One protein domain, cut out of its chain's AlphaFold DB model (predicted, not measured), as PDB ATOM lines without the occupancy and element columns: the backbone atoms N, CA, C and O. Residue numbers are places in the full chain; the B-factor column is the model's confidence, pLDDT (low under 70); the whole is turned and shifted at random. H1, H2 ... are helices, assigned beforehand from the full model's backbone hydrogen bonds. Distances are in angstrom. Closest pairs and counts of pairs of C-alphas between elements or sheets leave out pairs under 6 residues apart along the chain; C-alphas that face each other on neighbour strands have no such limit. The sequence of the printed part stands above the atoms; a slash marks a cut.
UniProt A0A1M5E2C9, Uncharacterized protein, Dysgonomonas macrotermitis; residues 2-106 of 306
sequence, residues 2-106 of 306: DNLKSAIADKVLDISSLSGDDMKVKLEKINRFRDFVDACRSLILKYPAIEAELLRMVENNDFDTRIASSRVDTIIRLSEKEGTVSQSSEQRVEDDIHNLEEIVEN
ATOM      1  N   ASP A   2     102.615  92.145 152.156       87.69
ATOM      2  CA  ASP A   2     101.731  90.971 152.048       87.69
ATOM      3  C   ASP A   2     102.330  89.862 151.172       87.69
ATOM      4  O   ASP A   2     102.228  88.685 151.511       87.69
ATOM      5  N   ASN A   3     103.057  90.244 150.118       89.94
ATOM      6  CA  ASN A   3     103.784  89.317 149.248       89.94
ATOM      7  C   ASN A   3     104.836  88.519 150.027       89.94
ATOM      8  O   ASN A   3     104.893  87.298 149.923       89.94
ATOM      9  N   LEU A   4     105.622  89.199 150.864       92.12
ATOM     10  CA  LEU A   4     106.660  88.575 151.681       92.12
ATOM     11  C   LEU A   4     106.066  87.633 152.738       92.12
ATOM     12  O   LEU A   4     106.564  86.528 152.932       92.12
ATOM     13  N   LYS A   5     104.949  88.021 153.366       91.88
ATOM     14  CA  LYS A   5     104.220  87.154 154.309       91.88
ATOM     15  C   LYS A   5     103.662  85.909 153.629       91.88
ATOM     16  O   LYS A   5     103.775  84.819 154.181       91.88
ATOM     17  N   SER A   6     103.095  86.070 152.434       93.44
ATOM     18  CA  SER A   6     102.594  84.951 151.636       93.44
ATOM     19  C   SER A   6     103.723  84.005 151.226       93.44
ATOM     20  O   SER A   6     103.579  82.800 151.383       93.44
ATOM     21  N   ALA A   7     104.855  84.536 150.756       92.50
ATOM     22  CA  ALA A   7     106.005  83.734 150.343       92.50
ATOM     23  C   ALA A   7     106.627  82.959 151.514       92.50
ATOM     24  O   ALA A   7     106.962  81.786 151.378       92.50
ATOM     25  N   ILE A   8     106.735  83.581 152.694       93.06
ATOM     26  CA  ILE A   8     107.211  82.896 153.902       93.06
ATOM     27  C   ILE A   8     106.238  81.787 154.311       93.06
ATOM     28  O   ILE A   8     106.678  80.688 154.637       93.06
ATOM     29  N   ALA A   9     104.926  82.046 154.283       92.75
ATOM     30  CA  ALA A   9     103.921  81.036 154.615       92.75
ATOM     31  C   ALA A   9     103.983  79.830 153.665       92.75
ATOM     32  O   ALA A   9     103.927  78.692 154.125       92.75
ATOM     33  N   ASP A  10     104.170  80.077 152.369       92.44
ATOM     34  CA  ASP A  10     104.360  79.034 151.360       92.44
ATOM     35  C   ASP A  10     105.621  78.201 151.648       92.44
ATOM     36  O   ASP A  10     105.564  76.976 151.730       92.44
ATOM     37  N   LYS A  11     106.745  78.854 151.981       91.06
ATOM     38  CA  LYS A  11     107.978  78.153 152.381       91.06
ATOM     39  C   LYS A  11     107.847  77.334 153.660       91.06
ATOM     40  O   LYS A  11     108.462  76.272 153.770       91.06
ATOM     41  N   VAL A  12     107.050  77.787 154.627       90.62
ATOM     42  CA  VAL A  12     106.744  76.991 155.826       90.62
ATOM     43  C   VAL A  12     105.987  75.717 155.449       90.62
ATOM     44  O   VAL A  12     106.282  74.657 156.005       90.62
ATOM     45  N   LEU A  13     105.048  75.792 154.502       89.94
ATOM     46  CA  LEU A  13     104.321  74.620 154.007       89.94
ATOM     47  C   LEU A  13     105.252  73.658 153.262       89.94
ATOM     48  O   LEU A  13     105.239  72.464 153.563       89.94
ATOM     49  N   ASP A  14     106.117  74.176 152.386       88.44
ATOM     50  CA  ASP A  14     107.123  73.384 151.668       88.44
ATOM     51  C   ASP A  14     108.017  72.600 152.637       88.44
ATOM     52  O   ASP A  14     108.233  71.398 152.481       88.44
ATOM     53  N   ILE A  15     108.519  73.254 153.686       86.38
ATOM     54  CA  ILE A  15     109.428  72.629 154.656       86.38
ATOM     55  C   ILE A  15     108.703  71.695 155.619       86.38
ATOM     56  O   ILE A  15     109.308  70.739 156.100       86.38
ATOM     57  N   SER A  16     107.408  71.899 155.845       80.44
ATOM     58  CA  SER A  16     106.599  70.976 156.645       80.44
ATOM     59  C   SER A  16     106.365  69.626 155.959       80.44
ATOM     60  O   SER A  16     105.916  68.686 156.608       80.44
ATOM     61  N   SER A  17     106.697  69.508 154.668       81.88
ATOM     62  CA  SER A  17     106.721  68.228 153.948       81.88
ATOM     63  C   SER A  17     108.025  67.429 154.138       81.88
ATOM     64  O   SER A  17     108.076  66.250 153.780       81.88
ATOM     65  N   LEU A  18     109.079  68.036 154.708       79.44
ATOM     66  CA  LEU A  18     110.367  67.385 154.983       79.44
ATOM     67  C   LEU A  18     110.351  66.616 156.320       79.44
ATOM     68  O   LEU A  18     109.617  66.948 157.244       79.44
ATOM     69  N   SER A  19     111.198  65.587 156.440       76.75
ATOM     70  CA  SER A  19     111.308  64.762 157.658       76.75
ATOM     71  C   SER A  19     111.972  65.475 158.854       76.75
ATOM     72  O   SER A  19     112.730  66.433 158.702       76.75
ATOM     73  N   GLY A  20     111.656  64.971 160.055       77.00
ATOM     74  CA  GLY A  20     111.531  65.716 161.318       77.00
ATOM     75  C   GLY A  20     112.708  66.551 161.841       77.00
ATOM     76  O   GLY A  20     112.456  67.629 162.378       77.00
ATOM     77  N   ASP A  21     113.964  66.125 161.686       82.44
ATOM     78  CA  ASP A  21     115.096  66.874 162.268       82.44
ATOM     79  C   ASP A  21     115.481  68.097 161.419       82.44
ATOM     80  O   ASP A  21     115.582  69.216 161.935       82.44
ATOM     81  N   ASP A  22     115.590  67.926 160.100       84.81
ATOM     82  CA  ASP A  22     115.856  69.029 159.168       84.81
ATOM     83  C   ASP A  22     114.684  70.011 159.101       84.81
ATOM     84  O   ASP A  22     114.887  71.223 158.963       84.81
ATOM     85  N   MET A  23     113.454  69.499 159.232       89.06
ATOM     86  CA  MET A  23     112.251  70.322 159.319       89.06
ATOM     87  C   MET A  23     112.341  71.283 160.504       89.06
ATOM     88  O   MET A  23     112.134  72.483 160.331       89.06
ATOM     89  N   LYS A  24     112.683  70.786 161.698       89.94
ATOM     90  CA  LYS A  24     112.718  71.603 162.915       89.94
ATOM     91  C   LYS A  24     113.751  72.726 162.820       89.94
ATOM     92  O   LYS A  24     113.427  73.876 163.108       89.94
ATOM     93  N   VAL A  25     114.964  72.413 162.358       90.50
ATOM     94  CA  VAL A  25     116.046  73.404 162.214       90.50
ATOM     95  C   VAL A  25     115.697  74.460 161.163       90.50
ATOM     96  O   VAL A  25     115.924  75.653 161.378       90.50
ATOM     97  N   LYS A  26     115.129  74.058 160.019       90.25
ATOM     98  CA  LYS A  26     114.714  75.004 158.973       90.25
ATOM     99  C   LYS A  26     113.530  75.863 159.408       90.25
ATOM    100  O   LYS A  26     113.537  77.062 159.148       90.25
ATOM    101  N   LEU A  27     112.556  75.283 160.104       92.50
ATOM    102  CA  LEU A  27     111.399  76.011 160.621       92.50
ATOM    103  C   LEU A  27     111.815  77.059 161.659       92.50
ATOM    104  O   LEU A  27     111.313  78.178 161.637       92.50
ATOM    105  N   GLU A  28     112.780  76.740 162.524       92.62
ATOM    106  CA  GLU A  28     113.348  77.706 163.468       92.62
ATOM    107  C   GLU A  28     114.031  78.876 162.745       92.62
ATOM    108  O   GLU A  28     113.805  80.035 163.099       92.62
ATOM    109  N   LYS A  29     114.816  78.599 161.694       93.75
ATOM    110  CA  LYS A  29     115.428  79.650 160.861       93.75
ATOM    111  C   LYS A  29     114.378  80.522 160.179       93.75
ATOM    112  O   LYS A  29     114.515  81.740 160.190       93.75
ATOM    113  N   ILE A  30     113.313  79.925 159.645       94.31
ATOM    114  CA  ILE A  30     112.218  80.676 159.020       94.31
ATOM    115  C   ILE A  30     111.479  81.536 160.032       94.31
ATOM    116  O   ILE A  30     111.179  82.682 159.724       94.31
ATOM    117  N   ASN A  31     111.205  81.026 161.233       93.62
ATOM    118  CA  ASN A  31     110.543  81.817 162.267       93.62
ATOM    119  C   ASN A  31     111.405  83.019 162.672       93.62
ATOM    120  O   ASN A  31     110.907  84.139 162.697       93.62
ATOM    121  N   ARG A  32     112.719  82.829 162.849       94.38
ATOM    122  CA  ARG A  32     113.654  83.942 163.094       94.38
ATOM    123  C   ARG A  32     113.699  84.938 161.935       94.38
ATOM    124  O   ARG A  32     113.737  86.144 162.161       94.38
ATOM    125  N   PHE A  33     113.694  84.447 160.698       95.75
ATOM    126  CA  PHE A  33     113.657  85.294 159.508       95.75
ATOM    127  C   PHE A  33     112.337  86.064 159.399       95.75
ATOM    128  O   PHE A  33     112.339  87.244 159.069       95.75
ATOM    129  N   ARG A  34     111.210  85.435 159.734       94.25
ATOM    130  CA  ARG A  34     109.894  86.072 159.799       94.25
ATOM    131  C   ARG A  34     109.871  87.194 160.834       94.25
ATOM    132  O   ARG A  34     109.413  88.284 160.506       94.25
ATOM    133  N   ASP A  35     110.391  86.949 162.033       95.19
ATOM    134  CA  ASP A  35     110.470  87.965 163.087       95.19
ATOM    135  C   ASP A  35     111.344  89.149 162.644       95.19
ATOM    136  O   ASP A  35     110.976  90.310 162.827       95.19
ATOM    137  N   PHE A  36     112.467  88.865 161.975       95.56
ATOM    138  CA  PHE A  36     113.320  89.886 161.364       95.56
ATOM    139  C   PHE A  36     112.578  90.699 160.291       95.56
ATOM    140  O   PHE A  36     112.621  91.927 160.297       95.56
ATOM    141  N   VAL A  37     111.843  90.037 159.398       94.38
ATOM    142  CA  VAL A  37     111.025  90.692 158.369       94.38
ATOM    143  C   VAL A  37     109.952  91.592 158.985       94.38
ATOM    144  O   VAL A  37     109.742  92.711 158.511       94.38
ATOM    145  N   ASP A  38     109.276  91.129 160.037       93.94
ATOM    146  CA  ASP A  38     108.269  91.923 160.740       93.94
ATOM    147  C   ASP A  38     108.911  93.142 161.439       93.94
ATOM    148  O   ASP A  38     108.321  94.225 161.418       93.94
ATOM    149  N   ALA A  39     110.146  93.029 161.948       94.12
ATOM    150  CA  ALA A  39     110.919  94.167 162.458       94.12
ATOM    151  C   ALA A  39     111.324  95.156 161.344       94.12
ATOM    152  O   ALA A  39     111.280  96.374 161.534       94.12
ATOM    153  N   CYS A  40     111.637  94.659 160.147       92.75
ATOM    154  CA  CYS A  40     111.939  95.486 158.978       92.75
ATOM    155  C   CYS A  40     110.709  96.179 158.369       92.75
ATOM    156  O   CYS A  40     110.866  96.940 157.417       92.75
ATOM    157  N   ARG A  41     109.491  95.987 158.896       93.25
ATOM    158  CA  ARG A  41     108.260  96.569 158.331       93.25
ATOM    159  C   ARG A  41     108.341  98.084 158.130       93.25
ATOM    160  O   ARG A  41     107.942  98.578 157.076       93.25
ATOM    161  N   SER A  42     108.853  98.819 159.116       92.88
ATOM    162  CA  SER A  42     109.003 100.278 159.020       92.88
ATOM    163  C   SER A  42     110.067 100.678 157.995       92.88
ATOM    164  O   SER A  42     109.889 101.650 157.266       92.88
ATOM    165  N   LEU A  43     111.146  99.897 157.897       92.50
ATOM    166  CA  LEU A  43     112.212 100.109 156.918       92.50
ATOM    167  C   LEU A  43     111.712  99.852 155.495       92.50
ATOM    168  O   LEU A  43     112.018 100.627 154.601       92.50
ATOM    169  N   ILE A  44     110.897  98.817 155.292       93.94
ATOM    170  CA  ILE A  44     110.305  98.470 153.996       93.94
ATOM    171  C   ILE A  44     109.398  99.590 153.472       93.94
ATOM    172  O   ILE A  44     109.383  99.854 152.274       93.94
ATOM    173  N   LEU A  45     108.675 100.291 154.356       91.62
ATOM    174  CA  LEU A  45     107.875 101.457 153.960       91.62
ATOM    175  C   LEU A  45     108.744 102.620 153.465       91.62
ATOM    176  O   LEU A  45     108.338 103.331 152.549       91.62
ATOM    177  N   LYS A  46     109.926 102.815 154.063       92.12
ATOM    178  CA  LYS A  46     110.871 103.874 153.678       92.12
ATOM    179  C   LYS A  46     111.702 103.489 152.446       92.12
ATOM    180  O   LYS A  46     111.993 104.345 151.619       92.12
ATOM    181  N   TYR A  47     112.047 102.210 152.313       93.44
ATOM    182  CA  TYR A  47     112.878 101.666 151.243       93.44
ATOM    183  C   TYR A  47     112.212 100.408 150.652       93.44
ATOM    184  O   TYR A  47     112.486  99.288 151.098       93.44
ATOM    185  N   PRO A  48     111.365 100.545 149.616       91.38
ATOM    186  CA  PRO A  48     110.634  99.410 149.039       91.38
ATOM    187  C   PRO A  48     111.553  98.351 148.407       91.38
ATOM    188  O   PRO A  48     111.177  97.184 148.315       91.38
ATOM    189  N   ALA A  49     112.784  98.717 148.034       93.31
ATOM    190  CA  ALA A  49     113.794  97.782 147.534       93.31
ATOM    191  C   ALA A  49     114.178  96.698 148.560       93.31
ATOM    192  O   ALA A  49     114.558  95.593 148.170       93.31
ATOM    193  N   ILE A  50     114.027  96.976 149.864       94.81
ATOM    194  CA  ILE A  50     114.260  95.985 150.920       94.81
ATOM    195  C   ILE A  50     113.291  94.807 150.778       94.81
ATOM    196  O   ILE A  50     113.703  93.659 150.918       94.81
ATOM    197  N   GLU A  51     112.017  95.064 150.467       94.81
ATOM    198  CA  GLU A  51     111.032  93.989 150.303       94.81
ATOM    199  C   GLU A  51     111.424  93.038 149.171       94.81
ATOM    200  O   GLU A  51     111.334  91.825 149.345       94.81
ATOM    201  N   ALA A  52     111.895  93.573 148.044       94.19
ATOM    202  CA  ALA A  52     112.322  92.766 146.908       94.19
ATOM    203  C   ALA A  52     113.533  91.882 147.249       94.19
ATOM    204  O   ALA A  52     113.555  90.706 146.886       94.19
ATOM    205  N   GLU A  53     114.516  92.407 147.987       94.56
ATOM    206  CA  GLU A  53     115.686  91.609 148.374       94.56
ATOM    207  C   GLU A  53     115.332  90.533 149.406       94.56
ATOM    208  O   GLU A  53     115.772  89.392 149.275       94.56
ATOM    209  N   LEU A  54     114.499  90.854 150.400       95.38
ATOM    210  CA  LEU A  54     114.040  89.865 151.378       95.38
ATOM    211  C   LEU A  54     113.180  88.786 150.718       95.38
ATOM    212  O   LEU A  54     113.305  87.613 151.063       95.38
ATOM    213  N   LEU A  55     112.364  89.148 149.727       95.56
ATOM    214  CA  LEU A  55     111.610  88.182 148.935       95.56
ATOM    215  C   LEU A  55     112.549  87.255 148.152       95.56
ATOM    216  O   LEU A  55     112.388  86.037 148.199       95.56
ATOM    217  N   ARG A  56     113.595  87.809 147.531       95.06
ATOM    218  CA  ARG A  56     114.627  87.031 146.833       95.06
ATOM    219  C   ARG A  56     115.354  86.061 147.769       95.06
ATOM    220  O   ARG A  56     115.714  84.959 147.361       95.06
ATOM    221  N   MET A  57     115.578  86.442 149.024       94.75
ATOM    222  CA  MET A  57     116.152  85.544 150.033       94.75
ATOM    223  C   MET A  57     115.213  84.374 150.361       94.75
ATOM    224  O   MET A  57     115.657  83.226 150.384       94.75
ATOM    225  N   VAL A  58     113.913  84.642 150.514       94.19
ATOM    226  CA  VAL A  58     112.887  83.609 150.744       94.19
ATOM    227  C   VAL A  58     112.800  82.633 149.570       94.19
ATOM    228  O   VAL A  58     112.759  81.420 149.779       94.19
ATOM    229  N   GLU A  59     112.826  83.133 148.334       93.31
ATOM    230  CA  GLU A  59     112.810  82.301 147.122       93.31
ATOM    231  C   GLU A  59     114.029  81.371 147.039       93.31
ATOM    232  O   GLU A  59     113.892  80.196 146.694       93.31
ATOM    233  N   ASN A  60     115.206  81.867 147.432       93.62
ATOM    234  CA  ASN A  60     116.459  81.109 147.433       93.62
ATOM    235  C   ASN A  60     116.652  80.207 148.666       93.62
ATOM    236  O   ASN A  60     117.680  79.539 148.777       93.62
ATOM    237  N   ASN A  61     115.676  80.144 149.579       91.62
ATOM    238  CA  ASN A  61     115.765  79.434 150.862       91.62
ATOM    239  C   ASN A  61     116.916  79.922 151.771       91.62
ATOM    240  O   ASN A  61     117.441  79.159 152.589       91.62
ATOM    241  N   ASP A  62     117.308  81.187 151.632       93.12
ATOM    242  CA  ASP A  62     118.319  81.847 152.457       93.12
ATOM    243  C   ASP A  62     117.629  82.558 153.630       93.12
ATOM    244  O   ASP A  62     117.195  83.701 153.527       93.12
ATOM    245  N   PHE A  63     117.484  81.846 154.748       94.75
ATOM    246  CA  PHE A  63     116.822  82.356 155.957       94.75
ATOM    247  C   PHE A  63     117.816  82.867 157.013       94.75
ATOM    248  O   PHE A  63     117.483  82.931 158.198       94.75
ATOM    249  N   ASP A  64     119.055  83.185 156.625       94.75
ATOM    250  CA  ASP A  64     120.042  83.731 157.555       94.75
ATOM    251  C   ASP A  64     119.772  85.220 157.823       94.75
ATOM    252  O   ASP A  64     119.948  86.088 156.964       94.75
ATOM    253  N   THR A  65     119.366  85.528 159.054       94.25
ATOM    254  CA  THR A  65     119.046  86.894 159.486       94.25
ATOM    255  C   THR A  65     120.258  87.822 159.491       94.25
ATOM    256  O   THR A  65     120.097  89.028 159.315       94.25
ATOM    257  N   ARG A  66     121.483  87.300 159.642       95.12
ATOM    258  CA  ARG A  66     122.708  88.118 159.609       95.12
ATOM    259  C   ARG A  66     123.001  88.597 158.199       95.12
ATOM    260  O   ARG A  66     123.318  89.768 157.991       95.12
ATOM    261  N   ILE A  67     122.866  87.691 157.233       94.62
ATOM    262  CA  ILE A  67     123.010  88.016 155.813       94.62
ATOM    263  C   ILE A  67     121.910  88.999 155.415       94.62
ATOM    264  O   ILE A  67     122.206  90.015 154.789       94.62
ATOM    265  N   ALA A  68     120.672  88.750 155.849       95.12
ATOM    266  CA  ALA A  68     119.545  89.635 155.586       95.12
ATOM    267  C   ALA A  68     119.800  91.051 156.117       95.12
ATOM    268  O   ALA A  68     119.681  92.012 155.363       95.12
ATOM    269  N   SER A  69     120.253  91.181 157.369       95.94
ATOM    270  CA  SER A  69     120.628  92.469 157.967       95.94
ATOM    271  C   SER A  69     121.695  93.194 157.147       95.94
ATOM    272  O   SER A  69     121.533  94.366 156.828       95.94
ATOM    273  N   SER A  70     122.759  92.496 156.735       96.44
ATOM    274  CA  SER A  70     123.828  93.100 155.934       96.44
ATOM    275  C   SER A  70     123.340  93.591 154.565       96.44
ATOM    276  O   SER A  70     123.758  94.658 154.101       96.44
ATOM    277  N   ARG A  71     122.439  92.844 153.914       94.25
ATOM    278  CA  ARG A  71     121.846  93.253 152.633       94.25
ATOM    279  C   ARG A  71     120.899  94.438 152.802       94.25
ATOM    280  O   ARG A  71     120.967  95.371 152.010       94.25
ATOM    281  N   VAL A  72     120.086  94.438 153.857       95.00
ATOM    282  CA  VAL A  72     119.212  95.561 154.223       95.00
ATOM    283  C   VAL A  72     120.024  96.837 154.448       95.00
ATOM    284  O   VAL A  72     119.730  97.855 153.828       95.00
ATOM    285  N   ASP A  73     121.096  96.769 155.239       95.00
ATOM    286  CA  ASP A  73     121.974  97.918 155.492       95.00
ATOM    287  C   ASP A  73     122.627  98.438 154.207       95.00
ATOM    288  O   ASP A  73     122.768  99.646 154.009       95.00
ATOM    289  N   THR A  74     123.012  97.533 153.306       94.88
ATOM    290  CA  THR A  74     123.576  97.904 152.002       94.88
ATOM    291  C   THR A  74     122.557  98.673 151.164       94.88
ATOM    292  O   THR A  74     122.897  99.706 150.591       94.88
ATOM    293  N   ILE A  75     121.303  98.217 151.131       94.12
ATOM    294  CA  ILE A  75     120.219  98.887 150.400       94.12
ATOM    295  C   ILE A  75     119.952 100.280 150.976       94.12
ATOM    296  O   ILE A  75     119.820 101.235 150.214       94.12
ATOM    297  N   ILE A  76     119.928 100.414 152.305       94.06
ATOM    298  CA  ILE A  76     119.749 101.710 152.973       94.06
ATOM    299  C   ILE A  76     120.874 102.668 152.578       94.06
ATOM    300  O   ILE A  76     120.602 103.770 152.108       94.06
ATOM    301  N   ARG A  77     122.135 102.228 152.680       93.81
ATOM    302  CA  ARG A  77     123.300 103.050 152.320       93.81
ATOM    303  C   ARG A  77     123.287 103.485 150.858       93.81
ATOM    304  O   ARG A  77     123.636 104.625 150.564       93.81
ATOM    305  N   LEU A  78     122.915 102.592 149.940       91.25
ATOM    306  CA  LEU A  78     122.819 102.922 148.516       91.25
ATOM    307  C   LEU A  78     121.702 103.936 148.259       91.25
ATOM    308  O   LEU A  78     121.930 104.929 147.576       91.25
ATOM    309  N   SER A  79     120.538 103.738 148.876       89.19
ATOM    310  CA  SER A  79     119.401 104.642 148.715       89.19
ATOM    311  C   SER A  79     119.667 106.036 149.297       89.19
ATOM    312  O   SER A  79     119.308 107.041 148.689       89.19
ATOM    313  N   GLU A  80     120.350 106.127 150.439       88.56
ATOM    314  CA  GLU A  80     120.733 107.411 151.042       88.56
ATOM    315  C   GLU A  80     121.810 108.138 150.230       88.56
ATOM    316  O   GLU A  80     121.770 109.365 150.103       88.56
ATOM    317  N   LYS A  81     122.735 107.385 149.621       85.81
ATOM    318  CA  LYS A  81     123.753 107.922 148.715       85.81
ATOM    319  C   LYS A  81     123.138 108.482 147.429       85.81
ATOM    320  O   LYS A  81     123.539 109.552 146.982       85.81
ATOM    321  N   GLU A  82     122.151 107.809 146.845       70.75
ATOM    322  CA  GLU A  82     121.430 108.304 145.659       70.75
ATOM    323  C   GLU A  82     120.632 109.588 145.959       70.75
ATOM    324  O   GLU A  82     120.601 110.516 145.144       70.75
ATOM    325  N   GLY A  83     120.074 109.702 147.170       60.03
ATOM    326  CA  GLY A  83     119.416 110.924 147.640       60.03
ATOM    327  C   GLY A  83     120.366 112.114 147.838       60.03
ATOM    328  O   GLY A  83     119.967 113.253 147.610       60.03
ATOM    329  N   THR A  84     121.631 111.874 148.203       54.44
ATOM    330  CA  THR A  84     122.641 112.937 148.395       54.44
ATOM    331  C   THR A  84     123.344 113.357 147.102       54.44
ATOM    332  O   THR A  84     123.761 114.509 146.974       54.44
ATOM    333  N   VAL A  85     123.437 112.475 146.103       54.88
ATOM    334  CA  VAL A  85     123.962 112.842 144.775       54.88
ATOM    335  C   VAL A  85     122.995 113.774 144.036       54.88
ATOM    336  O   VAL A  85     123.446 114.687 143.353       54.88
ATOM    337  N   SER A  86     121.686 113.644 144.267       49.88
ATOM    338  CA  SER A  86     120.666 114.470 143.601       49.88
ATOM    339  C   SER A  86     120.698 115.962 143.984       49.88
ATOM    340  O   SER A  86     120.134 116.771 143.260       49.88
ATOM    341  N   GLN A  87     121.385 116.363 145.067       49.22
ATOM    342  CA  GLN A  87     121.606 117.785 145.400       49.22
ATOM    343  C   GLN A  87     122.960 118.341 144.926       49.22
ATOM    344  O   GLN A  87     123.173 119.547 144.983       49.22
ATOM    345  N   SER A  88     123.878 117.493 144.453       47.28
ATOM    346  CA  SER A  88     125.205 117.913 143.960       47.28
ATOM    347  C   SER A  88     125.393 117.703 142.454       47.28
ATOM    348  O   SER A  88     126.384 118.165 141.891       47.28
ATOM    349  N   SER A  89     124.445 117.044 141.780       45.31
ATOM    350  CA  SER A  89     124.469 116.835 140.331       45.31
ATOM    351  C   SER A  89     123.798 117.946 139.520       45.31
ATOM    352  O   SER A  89     124.188 118.131 138.377       45.31
ATOM    353  N   GLU A  90     122.856 118.722 140.073       47.03
ATOM    354  CA  GLU A  90     122.284 119.872 139.340       47.03
ATOM    355  C   GLU A  90     123.305 121.003 139.166       47.03
ATOM    356  O   GLU A  90     123.346 121.645 138.127       47.03
ATOM    357  N   GLN A  91     124.219 121.185 140.119       50.38
ATOM    358  CA  GLN A  91     125.246 122.224 140.018       50.38
ATOM    359  C   GLN A  91     126.421 121.838 139.106       50.38
ATOM    360  O   GLN A  91     127.174 122.698 138.673       50.38
ATOM    361  N   ARG A  92     126.577 120.544 138.800       45.75
ATOM    362  CA  ARG A  92     127.690 120.027 137.992       45.75
ATOM    363  C   ARG A  92     127.330 119.859 136.513       45.75
ATOM    364  O   ARG A  92     128.223 119.841 135.678       45.75
ATOM    365  N   VAL A  93     126.037 119.769 136.191       54.81
ATOM    366  CA  VAL A  93     125.549 119.775 134.804       54.81
ATOM    367  C   VAL A  93     125.559 121.198 134.232       54.81
ATOM    368  O   VAL A  93     125.921 121.365 133.073       54.81
ATOM    369  N   GLU A  94     125.279 122.227 135.038       51.22
ATOM    370  CA  GLU A  94     125.363 123.626 134.591       51.22
ATOM    371  C   GLU A  94     126.809 124.061 134.268       51.22
ATOM    372  O   GLU A  94     127.040 124.726 133.257       51.22
ATOM    373  N   ASP A  95     127.793 123.625 135.065       50.94
ATOM    374  CA  ASP A  95     129.215 123.922 134.823       50.94
ATOM    375  C   ASP A  95     129.762 123.197 133.574       50.94
ATOM    376  O   ASP A  95     130.573 123.759 132.834       50.94
ATOM    377  N   ASP A  96     129.292 121.976 133.289       51.59
ATOM    378  CA  ASP A  96     129.689 121.222 132.090       51.59
ATOM    379  C   ASP A  96     129.019 121.772 130.809       51.59
ATOM    380  O   ASP A  96     129.627 121.738 129.736       51.59
ATOM    381  N   ILE A  97     127.806 122.339 130.901       56.16
ATOM    382  CA  ILE A  97     127.130 123.006 129.771       56.16
ATOM    383  C   ILE A  97     127.842 124.316 129.406       56.16
ATOM    384  O   ILE A  97     128.079 124.570 128.224       56.16
ATOM    385  N   HIS A  98     128.265 125.107 130.396       52.66
ATOM    386  CA  HIS A  98     128.953 126.377 130.146       52.66
ATOM    387  C   HIS A  98     130.342 126.197 129.500       52.66
ATOM    388  O   HIS A  98     130.822 127.086 128.798       52.66
ATOM    389  N   ASN A  99     130.969 125.030 129.697       52.66
ATOM    390  CA  ASN A  99     132.270 124.665 129.126       52.66
ATOM    391  C   ASN A  99     132.154 124.070 127.704       52.66
ATOM    392  O   ASN A  99     133.088 124.134 126.908       52.66
ATOM    393  N   LEU A 100     130.991 123.516 127.343       53.62
ATOM    394  CA  LEU A 100     130.698 123.055 125.978       53.62
ATOM    395  C   LEU A 100     130.387 124.215 125.019       53.62
ATOM    396  O   LEU A 100     130.690 124.112 123.831       53.62
ATOM    397  N   GLU A 101     129.840 125.326 125.516       53.56
ATOM    398  CA  GLU A 101     129.536 126.513 124.703       53.56
ATOM    399  C   GLU A 101     130.811 127.288 124.296       53.56
ATOM    400  O   GLU A 101     130.902 127.781 123.173       53.56
ATOM    401  N   GLU A 102     131.866 127.259 125.124       52.41
ATOM    402  CA  GLU A 102     133.189 127.836 124.807       52.41
ATOM    403  C   GLU A 102     133.962 127.026 123.737       52.41
ATOM    404  O   GLU A 102     134.785 127.563 122.987       52.41
ATOM    405  N   ILE A 103     133.680 125.723 123.610       53.19
ATOM    406  CA  ILE A 103     134.310 124.859 122.597       53.19
ATOM    407  C   ILE A 103     133.637 125.038 121.227       53.19
ATOM    408  O   ILE A 103     134.317 124.963 120.201       53.19
ATOM    409  N   VAL A 104     132.328 125.313 121.182       54.38
ATOM    410  CA  VAL A 104     131.587 125.497 119.921       54.38
ATOM    411  C   VAL A 104     131.954 126.818 119.232       54.38
ATOM    412  O   VAL A 104     132.159 126.810 118.017       54.38
ATOM    413  N   GLU A 105     132.164 127.915 119.972       50.09
ATOM    414  CA  GLU A 105     132.612 129.196 119.383       50.09
ATOM    415  C   GLU A 105     134.024 129.131 118.765       50.09
ATOM    416  O   GLU A 105     134.341 129.893 117.849       50.09
ATOM    417  N   ASN A 106     134.870 128.187 119.187       51.19
ATOM    418  CA  ASN A 106     136.217 128.020 118.630       51.19
ATOM    419  C   ASN A 106     136.291 127.099 117.397       51.19
ATOM    420  O   ASN A 106     137.335 127.043 116.743       51.19
TER     421      ASN A 106
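AT A GLANCE: This is residues 2 to 106 of the 306 residues of an uncharacterized protein of Dysgonomonas macrotermitis (UniProt A0A1M5E2C9). Two helical hairpins, H1 with H2 and H4 with H5, sit side by side but shifted lengthwise, a loosely formed up-and-down bundle in which each of these helices runs against the one before it; short H3 lies between H2 and H4. The end of H5 and H6 stick out as a long arm, residues 81 to 106, which makes much of the length. The printed part has 105 residues with six named helices, H1 to H6 in order, and no named strand: all helix. It is extended, with a radius of gyration of the C-alphas of 22.0 A and spans of 79 by 24 by 22 A.

IN THESE COORDINATES: H1 is residues 2 to 16, 21.1 A long, from C-alpha 2 at (101.731, 90.971, 152.048). H2 is residues 20 to 39, 28.5 A, H3 residues 41 to 46 and H4 residues 49 to 59. H5, residues 65 to 85, is 30.2 A long; H6, residues 90 to 105, is 24.3 A long and ends at C-alpha 105 at (132.612, 129.196, 119.383).

HOW THE PARTS SIT: H4, the hub, touches H1, closest C-alphas Leu 4 and Leu 55 at 5.7 A, the same way at a shallow tilt of 16 degrees. H4 and H5 form a hairpin, closest C-alphas Ile 50 and Val 72 at 6.0 A; H5 touches H4 with residues 68 to 75 alone. H3 and H4 only just touch, only at the corner, with 3 pairs of C-alphas within 8 A, the closest Ile 44 and Ile 50 at 5.6 A. H1 and H2 form a hairpin, closest C-alphas Ile 15 and Met 23 at 5.9 A. H6 touches no helix. Every O i to N i+4 pair is within hydrogen-bond range in H1, H2, H3, H4 and H5; in H6 8 of 12 are.

THE WHOLE: The C-alphas of Gly 20 and Asn 106, the two farthest apart, are 79.5 A apart. The printed part has no cut, and its five links between helices are tight. Residues 83 to 106 of the model have pLDDT under 70.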